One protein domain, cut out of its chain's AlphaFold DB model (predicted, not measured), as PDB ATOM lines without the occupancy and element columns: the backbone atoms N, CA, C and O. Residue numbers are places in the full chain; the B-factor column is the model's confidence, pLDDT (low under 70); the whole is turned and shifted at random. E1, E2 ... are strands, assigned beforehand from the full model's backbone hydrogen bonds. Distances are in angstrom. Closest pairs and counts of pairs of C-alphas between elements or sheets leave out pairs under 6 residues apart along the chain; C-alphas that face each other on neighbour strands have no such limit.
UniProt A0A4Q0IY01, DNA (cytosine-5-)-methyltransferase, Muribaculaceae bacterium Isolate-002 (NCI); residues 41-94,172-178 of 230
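Overview. This is residues 41 to 94 and 172 to 178 of the 230 residues of the protein "DNA (cytosine-5-)-methyltransferase" of Muribaculaceae bacterium Isolate-002 (NCI) (UniProt A0A4Q0IY01). With little regular structure, this domain is one strongly twisted four-stranded sheet, curled like part of a barrel, with loop 55 to 68 at one end of the long axis and Thr 41 at the other. The 61 printed residues, 24 in named elements, hold no named helix and strands E1 to E4, sheet order E2, E1, E3, E4, antiparallel: all strand. It is loose, radius of gyration of the C-alphas 13.5 A, spanning 45 by 28 by 16 A.

Along the chain. E1, residues 47 to 54, starts at C-alpha (103.371, 119.920, 111.552), measures 20.3 A and bends by 50 degrees at residue 51. E2 is residues 69 to 74, 16.0 A; E3, 90 to 94, 13.3 A; E4, 173 to 177, 12.7 A, ending at C-alpha (99.654, 130.994, 110.423).

Arrangement. Hairpin E1 and E2 has N 50 and O 73 within hydrogen-bond range, 2.9 A. Staggered, E1 pairs with E3 over residues 47 to 49: N 49 and O 90, 2.8 A. E3 neighbours E4: N 91 and O 176, 2.8 A. Edge strands E2 and E4 are apart.

Size, cuts and confidence. The farthest C-alphas, Thr 41 and Gly 65, are 47.2 A apart. Residues 95 to 171 are not printed; C-alphas 94 and 172 are 6.2 A apart. Links E1 to E2 and E2 to E3 are long. Sixteen residues, among them 41 to 45 and 82 to 88, have pLDDT under 70.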
ATOM      1  N   THR A  41     111.674 109.648  98.200       39.88
ATOM      2  CA  THR A  41     111.568 111.088  98.429       39.88
ATOM      3  C   THR A  41     110.220 111.348  99.092       39.88
ATOM      4  O   THR A  41     109.192 111.378  98.419       39.88
ATOM      5  N   TYR A  42     110.215 111.483 100.415       47.50
ATOM      6  CA  TYR A  42     109.009 111.828 101.160       47.50
ATOM      7  C   TYR A  42     108.824 113.342 101.160       47.50
ATOM      8  O   TYR A  42     109.769 114.092 101.410       47.50
ATOM      9  N   LEU A  43     107.599 113.801 100.903       50.91
ATOM     10  CA  LEU A  43     107.246 115.167 101.254       50.91
ATOM     11  C   LEU A  43     107.004 115.179 102.763       50.91
ATOM     12  O   LEU A  43     106.105 114.491 103.239       50.91
ATOM     13  N   ALA A  44     107.832 115.903 103.515       59.28
ATOM     14  CA  ALA A  44     107.587 116.062 104.940       59.28
ATOM     15  C   ALA A  44     106.273 116.831 105.129       59.28
ATOM     16  O   ALA A  44     106.109 117.942 104.619       59.28
ATOM     17  N   GLU A  45     105.320 116.211 105.820       65.19
ATOM     18  CA  GLU A  45     104.037 116.843 106.094       65.19
ATOM     19  C   GLU A  45     104.229 118.016 107.058       65.19
ATOM     20  O   GLU A  45     105.046 117.942 107.984       65.19
ATOM     21  N   PRO A  46     103.499 119.120 106.850       71.75
ATOM     22  CA  PRO A  46     103.582 120.250 107.746       71.75
ATOM     23  C   PRO A  46     103.009 119.871 109.115       71.75
ATOM     24  O   PRO A  46     101.964 119.230 109.228       71.75
ATOM     25  N   VAL A  47     103.699 120.286 110.173       79.56
ATOM     26  CA  VAL A  47     103.371 119.920 111.552       79.56
ATOM     27  C   VAL A  47     102.738 121.112 112.255       79.56
ATOM     28  O   VAL A  47     103.203 122.250 112.136       79.56
ATOM     29  N   ALA A  48     101.674 120.876 113.021       79.44
ATOM     30  CA  ALA A  48     101.073 121.932 113.823       79.44
ATOM     31  C   ALA A  48     102.059 122.388 114.905       79.44
ATOM     32  O   ALA A  48     102.678 121.573 115.577       79.44
ATOM     33  N   CYS A  49     102.203 123.690 115.113       80.88
ATOM     34  CA  CYS A  49     103.073 124.241 116.143       80.88
ATOM     35  C   CYS A  49     102.411 125.407 116.866       80.88
ATOM     36  O   CYS A  49     101.323 125.864 116.513       80.88
ATOM     37  N   ALA A  50     103.026 125.854 117.952       79.44
ATOM     38  CA  ALA A  50     102.379 126.781 118.851       79.44
ATOM     39  C   ALA A  50     103.360 127.571 119.705       79.44
ATOM     40  O   ALA A  50     104.308 127.015 120.250       79.44
ATOM     41  N   TYR A  51     103.068 128.853 119.930       79.50
ATOM     42  CA  TYR A  51     103.721 129.592 121.005       79.50
ATOM     43  C   TYR A  51     103.092 129.253 122.359       79.50
ATOM     44  O   TYR A  51     101.868 129.216 122.522       79.50
ATOM     45  N   ARG A  52     103.938 128.987 123.350       78.88
ATOM     46  CA  ARG A  52     103.532 128.685 124.721       78.88
ATOM     47  C   ARG A  52     104.427 129.450 125.688       78.88
ATOM     48  O   ARG A  52     105.639 129.500 125.507       78.88
ATOM     49  N   GLY A  53     103.821 130.051 126.709       81.00
ATOM     50  CA  GLY A  53     104.561 130.604 127.840       81.00
ATOM     51  C   GLY A  53     105.057 129.459 128.715       81.00
ATOM     52  O   GLY A  53     104.240 128.682 129.212       81.00
ATOM     53  N   ARG A  54     106.376 129.331 128.866       84.44
ATOM     54  CA  ARG A  54     107.026 128.294 129.676       84.44
ATOM     55  C   ARG A  54     107.987 128.907 130.670       84.44
ATOM     56  O   ARG A  54     108.603 129.927 130.379       84.44
ATOM     57  N   ASN A  55     108.116 128.272 131.826       83.50
ATOM     58  CA  ASN A  55     109.179 128.604 132.760       83.50
ATOM     59  C   ASN A  55     110.543 128.318 132.076       83.50
ATOM     60  O   ASN A  55     110.700 127.221 131.524       83.50
ATOM     61  N   PRO A  56     111.486 129.284 132.064       82.94
ATOM     62  CA  PRO A  56     112.828 129.108 131.506       82.94
ATOM     63  C   PRO A  56     113.573 127.899 132.076       82.94
ATOM     64  O   PRO A  56     114.204 127.162 131.320       82.94
ATOM     65  N   ASP A  57     113.455 127.678 133.386       83.31
ATOM     66  CA  ASP A  57     114.255 126.692 134.116       83.31
ATOM     67  C   ASP A  57     113.616 125.299 134.084       83.31
ATOM     68  O   ASP A  57     114.304 124.282 134.045       83.31
ATOM     69  N   ASN A  58     112.281 125.237 134.071       82.50
ATOM     70  CA  ASN A  58     111.540 123.981 133.998       82.50
ATOM     71  C   ASN A  58     110.302 124.102 133.092       82.50
ATOM     72  O   ASN A  58     109.220 124.457 133.567       82.50
ATOM     73  N   PRO A  59     110.401 123.728 131.804       79.44
ATOM     74  CA  PRO A  59     109.299 123.837 130.845       79.44
ATOM     75  C   PRO A  59     108.027 123.059 131.223       79.44
ATOM     76  O   PRO A  59     106.947 123.344 130.694       79.44
ATOM     77  N   GLY A  60     108.136 122.066 132.109       78.69
ATOM     78  CA  GLY A  60     107.000 121.296 132.606       78.69
ATOM     79  C   GLY A  60     106.178 122.015 133.679       78.69
ATOM     80  O   GLY A  60     105.021 121.652 133.878       78.69
ATOM     81  N   ASP A  61     106.732 123.030 134.351       81.94
ATOM     82  CA  ASP A  61     106.058 123.702 135.466       81.94
ATOM     83  C   ASP A  61     104.903 124.592 134.976       81.94
ATOM     84  O   ASP A  61     105.030 125.363 134.020       81.94
ATOM     85  N   ARG A  62     103.750 124.456 135.637       79.62
ATOM     86  CA  ARG A  62     102.486 125.136 135.312       79.62
ATOM     87  C   ARG A  62     101.976 126.030 136.439       79.62
ATOM     88  O   ARG A  62     100.858 126.532 136.346       79.62
ATOM     89  N   ARG A  63     102.747 126.208 137.513       82.75
ATOM     90  CA  ARG A  63     102.333 127.027 138.658       82.75
ATOM     91  C   ARG A  63     102.105 128.487 138.251       82.75
ATOM     92  O   ARG A  63     102.892 129.083 137.516       82.75
ATOM     93  N   ALA A  64     101.002 129.055 138.732       77.56
ATOM     94  CA  ALA A  64     100.624 130.436 138.460       77.56
ATOM     95  C   ALA A  64     101.611 131.423 139.112       77.56
ATOM     96  O   ALA A  64     102.105 131.174 140.208       77.56
ATOM     97  N   GLY A  65     101.881 132.548 138.443       79.88
ATOM     98  CA  GLY A  65     102.757 133.615 138.951       79.88
ATOM     99  C   GLY A  65     104.251 133.444 138.651       79.88
ATOM    100  O   GLY A  65     105.032 134.340 138.954       79.88
ATOM    101  N   ILE A  66     104.657 132.335 138.029       80.44
ATOM    102  CA  ILE A  66     106.045 132.124 137.607       80.44
ATOM    103  C   ILE A  66     106.352 132.978 136.363       80.44
ATOM    104  O   ILE A  66     105.515 133.041 135.455       80.44
ATOM    105  N   PRO A  67     107.539 133.609 136.272       82.88
ATOM    106  CA  PRO A  67     107.969 134.277 135.050       82.88
ATOM    107  C   PRO A  67     108.052 133.270 133.898       82.88
ATOM    108  O   PRO A  67     108.803 132.296 133.943       82.88
ATOM    109  N   THR A  68     107.266 133.498 132.848       83.94
ATOM    110  CA  THR A  68     107.275 132.662 131.645       83.94
ATOM    111  C   THR A  68     107.932 133.380 130.479       83.94
ATOM    112  O   THR A  68     107.652 134.553 130.243       83.94
ATOM    113  N   VAL A  69     108.706 132.648 129.684       82.94
ATOM    114  CA  VAL A  69     109.191 133.086 128.372       82.94
ATOM    115  C   VAL A  69     108.400 132.408 127.262       82.94
ATOM    116  O   VAL A  69     107.921 131.280 127.406       82.94
ATOM    117  N   GLN A  70     108.240 133.104 126.140       80.81
ATOM    118  CA  GLN A  70     107.572 132.553 124.970       80.81
ATOM    119  C   GLN A  70     108.491 131.545 124.274       80.81
ATOM    120  O   GLN A  70     109.596 131.883 123.859       80.81
ATOM    121  N   ARG A  71     108.015 130.310 124.117       78.88
ATOM    122  CA  ARG A  71     108.714 129.231 123.413       78.88
ATOM    123  C   ARG A  71     107.843 128.695 122.284       78.88
ATOM    124  O   ARG A  71     106.627 128.593 122.443       78.88
ATOM    125  N   LEU A  72     108.459 128.369 121.149       80.19
ATOM    126  CA  LEU A  72     107.800 127.617 120.084       80.19
ATOM    127  C   LEU A  72     107.842 126.126 120.420       80.19
ATOM    128  O   LEU A  72     108.907 125.569 120.682       80.19
ATOM    129  N   GLU A  73     106.683 125.489 120.379       80.44
ATOM    130  CA  GLU A  73     106.524 124.050 120.531       80.44
ATOM    131  C   GLU A  73     106.007 123.476 119.220       80.44
ATOM    132  O   GLU A  73     104.941 123.870 118.739       80.44
ATOM    133  N   LEU A  74     106.780 122.560 118.634       78.69
ATOM    134  CA  LEU A  74     106.307 121.711 117.548       78.69
ATOM    135  C   LEU A  74     105.371 120.660 118.155       78.69
ATOM    136  O   LEU A  74     105.689 120.050 119.176       78.69
ATOM    137  N   GLY A  75     104.190 120.521 117.572       75.56
ATOM    138  CA  GLY A  75     103.190 119.529 117.937       75.56
ATOM    139  C   GLY A  75     103.340 118.254 117.115       75.56
ATOM    140  O   GLY A  75     104.410 117.947 116.597       75.56
ATOM    141  N   GLY A  76     102.249 117.502 117.021       72.31
ATOM    142  CA  GLY A  76     102.152 116.322 116.169       72.31
ATOM    143  C   GLY A  76     101.410 116.606 114.858       72.31
ATOM    144  O   GLY A  76     101.111 117.764 114.549       72.31
ATOM    145  N   PRO A  77     101.045 115.548 114.112       69.94
ATOM    146  CA  PRO A  77     100.215 115.674 112.910       69.94
ATOM    147  C   PRO A  77      98.805 116.200 113.227       69.94
ATOM    148  O   PRO A  77      98.119 116.726 112.358       69.94
ATOM    149  N   VAL A  78      98.373 116.090 114.485       71.25
ATOM    150  CA  VAL A  78      97.089 116.612 114.956       71.25
ATOM    151  C   VAL A  78      97.268 118.039 115.460       71.25
ATOM    152  O   VAL A  78      98.043 118.305 116.383       71.25
ATOM    153  N   SER A  79      96.516 118.968 114.875       69.69
ATOM    154  CA  SER A  79      96.468 120.351 115.339       69.69
ATOM    155  C   SER A  79      95.701 120.487 116.650       69.69
ATOM    156  O   SER A  79      94.718 119.790 116.893       69.69
ATOM    157  N   ASN A  80      96.086 121.470 117.463       71.62
ATOM    158  CA  ASN A  80      95.265 121.888 118.598       71.62
ATOM    159  C   ASN A  80      93.906 122.425 118.123       71.62
ATOM    160  O   ASN A  80      93.793 122.919 117.002       71.62
ATOM    161  N   CYS A  81      92.911 122.391 119.014       70.75
ATOM    162  CA  CYS A  81      91.587 122.955 118.759       70.75
ATOM    163  C   CYS A  81      91.698 124.395 118.229       70.75
ATOM    164  O   CYS A  81      92.292 125.266 118.876       70.75
ATOM    165  N   ILE A  82      91.152 124.630 117.033       68.31
ATOM    166  CA  ILE A  82      91.050 125.967 116.455       68.31
ATOM    167  C   ILE A  82      89.913 126.671 117.181       68.31
ATOM    168  O   ILE A  82      88.781 126.201 117.176       68.31
ATOM    169  N   THR A  83      90.206 127.819 117.777       64.44
ATOM    170  CA  THR A  83      89.181 128.679 118.369       64.44
ATOM    171  C   THR A  83      89.221 130.042 117.692       64.44
ATOM    172  O   THR A  83      90.209 130.399 117.050       64.44
ATOM    173  N   THR A  84      88.167 130.838 117.856       54.50
ATOM    174  CA  THR A  84      88.132 132.239 117.387       54.50
ATOM    175  C   THR A  84      89.242 133.106 117.961       54.50
ATOM    176  O   THR A  84      89.579 134.154 117.403       54.50
ATOM    177  N   VAL A  85      89.818 132.678 119.079       54.97
ATOM    178  CA  VAL A  85      91.009 133.276 119.643       54.97
ATOM    179  C   VAL A  85      92.210 132.633 118.947       54.97
ATOM    180  O   VAL A  85      92.680 131.574 119.346       54.97
ATOM    181  N   ASP A  86      92.737 133.329 117.934       52.56
ATOM    182  CA  ASP A  86      93.940 133.023 117.118       52.56
ATOM    183  C   ASP A  86      95.243 132.794 117.931       52.56
ATOM    184  O   ASP A  86      96.352 132.780 117.386       52.56
ATOM    185  N   LYS A  87      95.161 132.669 119.256       55.41
ATOM    186  CA  LYS A  87      96.315 132.553 120.130       55.41
ATOM    187  C   LYS A  87      96.880 131.147 119.996       55.41
ATOM    188  O   LYS A  87      96.484 130.224 120.701       55.41
ATOM    189  N   ASN A  88      97.914 131.064 119.162       62.56
ATOM    190  CA  ASN A  88      98.974 130.065 119.233       62.56
ATOM    191  C   ASN A  88      98.717 128.724 118.521       62.56
ATOM    192  O   ASN A  88      99.214 127.705 119.001       62.56
ATOM    193  N   SER A  89      97.997 128.719 117.397       73.12
ATOM    194  CA  SER A  89      98.015 127.606 116.434       73.12
ATOM    195  C   SER A  89      98.684 128.077 115.143       73.12
ATOM    196  O   SER A  89      98.168 128.933 114.423       73.12
ATOM    197  N   LEU A  90      99.878 127.558 114.898       77.69
ATOM    198  CA  LEU A  90     100.752 127.841 113.769       77.69
ATOM    199  C   LEU A  90     100.999 126.546 112.996       77.69
ATOM    200  O   LEU A  90     100.740 125.449 113.490       77.69
ATOM    201  N   LEU A  91     101.531 126.691 111.792       79.81
ATOM    202  CA  LEU A  91     101.947 125.595 110.939       79.81
ATOM    203  C   LEU A  91     103.453 125.718 110.705       79.81
ATOM    204  O   LEU A  91     103.931 126.795 110.340       79.81
ATOM    205  N   ALA A  92     104.182 124.641 110.981       80.31
ATOM    206  CA  ALA A  92     105.601 124.503 110.693       80.31
ATOM    207  C   ALA A  92     105.757 123.604 109.466       80.31
ATOM    208  O   ALA A  92     105.515 122.401 109.528       80.31
ATOM    209  N   GLU A  93     106.148 124.200 108.349       74.00
ATOM    210  CA  GLU A  93     106.326 123.514 107.071       74.00
ATOM    211  C   GLU A  93     107.816 123.308 106.805       74.00
ATOM    212  O   GLU A  93     108.616 124.164 107.193       74.00
ATOM    213  N   PRO A  94     108.235 122.214 106.159       72.06
ATOM    214  CA  PRO A  94     109.627 122.078 105.754       72.06
ATOM    215  C   PRO A  94     109.976 123.156 104.724       72.06
ATOM    216  O   PRO A  94     109.189 123.467 103.827       72.06
ATOM    217  N   GLY A 172     115.059 122.933 108.964       63.41
ATOM    218  CA  GLY A 172     114.601 124.309 108.809       63.41
ATOM    219  C   GLY A 172     113.099 124.330 108.533       63.41
ATOM    220  O   GLY A 172     112.670 123.846 107.486       63.41
ATOM    221  N   TYR A 173     112.317 124.916 109.442       67.62
ATOM    222  CA  TYR A 173     110.878 125.110 109.251       67.62
ATOM    223  C   TYR A 173     110.553 126.531 108.778       67.62
ATOM    224  O   TYR A 173     111.127 127.516 109.255       67.62
ATOM    225  N   LEU A 174     109.594 126.650 107.865       72.38
ATOM    226  CA  LEU A 174     108.824 127.864 107.641       72.38
ATOM    227  C   LEU A 174     107.648 127.863 108.618       72.38
ATOM    228  O   LEU A 174     106.776 127.001 108.552       72.38
ATOM    229  N   ILE A 175     107.624 128.832 109.532       78.25
ATOM    230  CA  ILE A 175     106.545 128.968 110.510       78.25
ATOM    231  C   ILE A 175     105.612 130.075 110.050       78.25
ATOM    232  O   ILE A 175     106.006 131.240 109.960       78.25
ATOM    233  N   ARG A 176     104.351 129.725 109.809       79.12
ATOM    234  CA  ARG A 176     103.308 130.682 109.437       79.12
ATOM    235  C   ARG A 176     101.990 130.358 110.124       79.12
ATOM    236  O   ARG A 176     101.808 129.304 110.724       79.12
ATOM    237  N   LYS A 177     101.041 131.288 110.047       78.00
ATOM    238  CA  LYS A 177      99.654 130.994 110.423       78.00
ATOM    239  C   LYS A 177      99.001 130.132 109.340       78.00
ATOM    240  O   LYS A 177      99.363 130.241 108.166       78.00
ATOM    241  N   PHE A 178      97.989 129.362 109.727       76.81
ATOM    242  CA  PHE A 178      97.131 128.669 108.771       76.81
ATOM    243  C   PHE A 178      96.463 129.661 107.810       76.81
ATOM    244  O   PHE A 178      96.030 130.760 108.207       76.81
TER     245      PHE A 178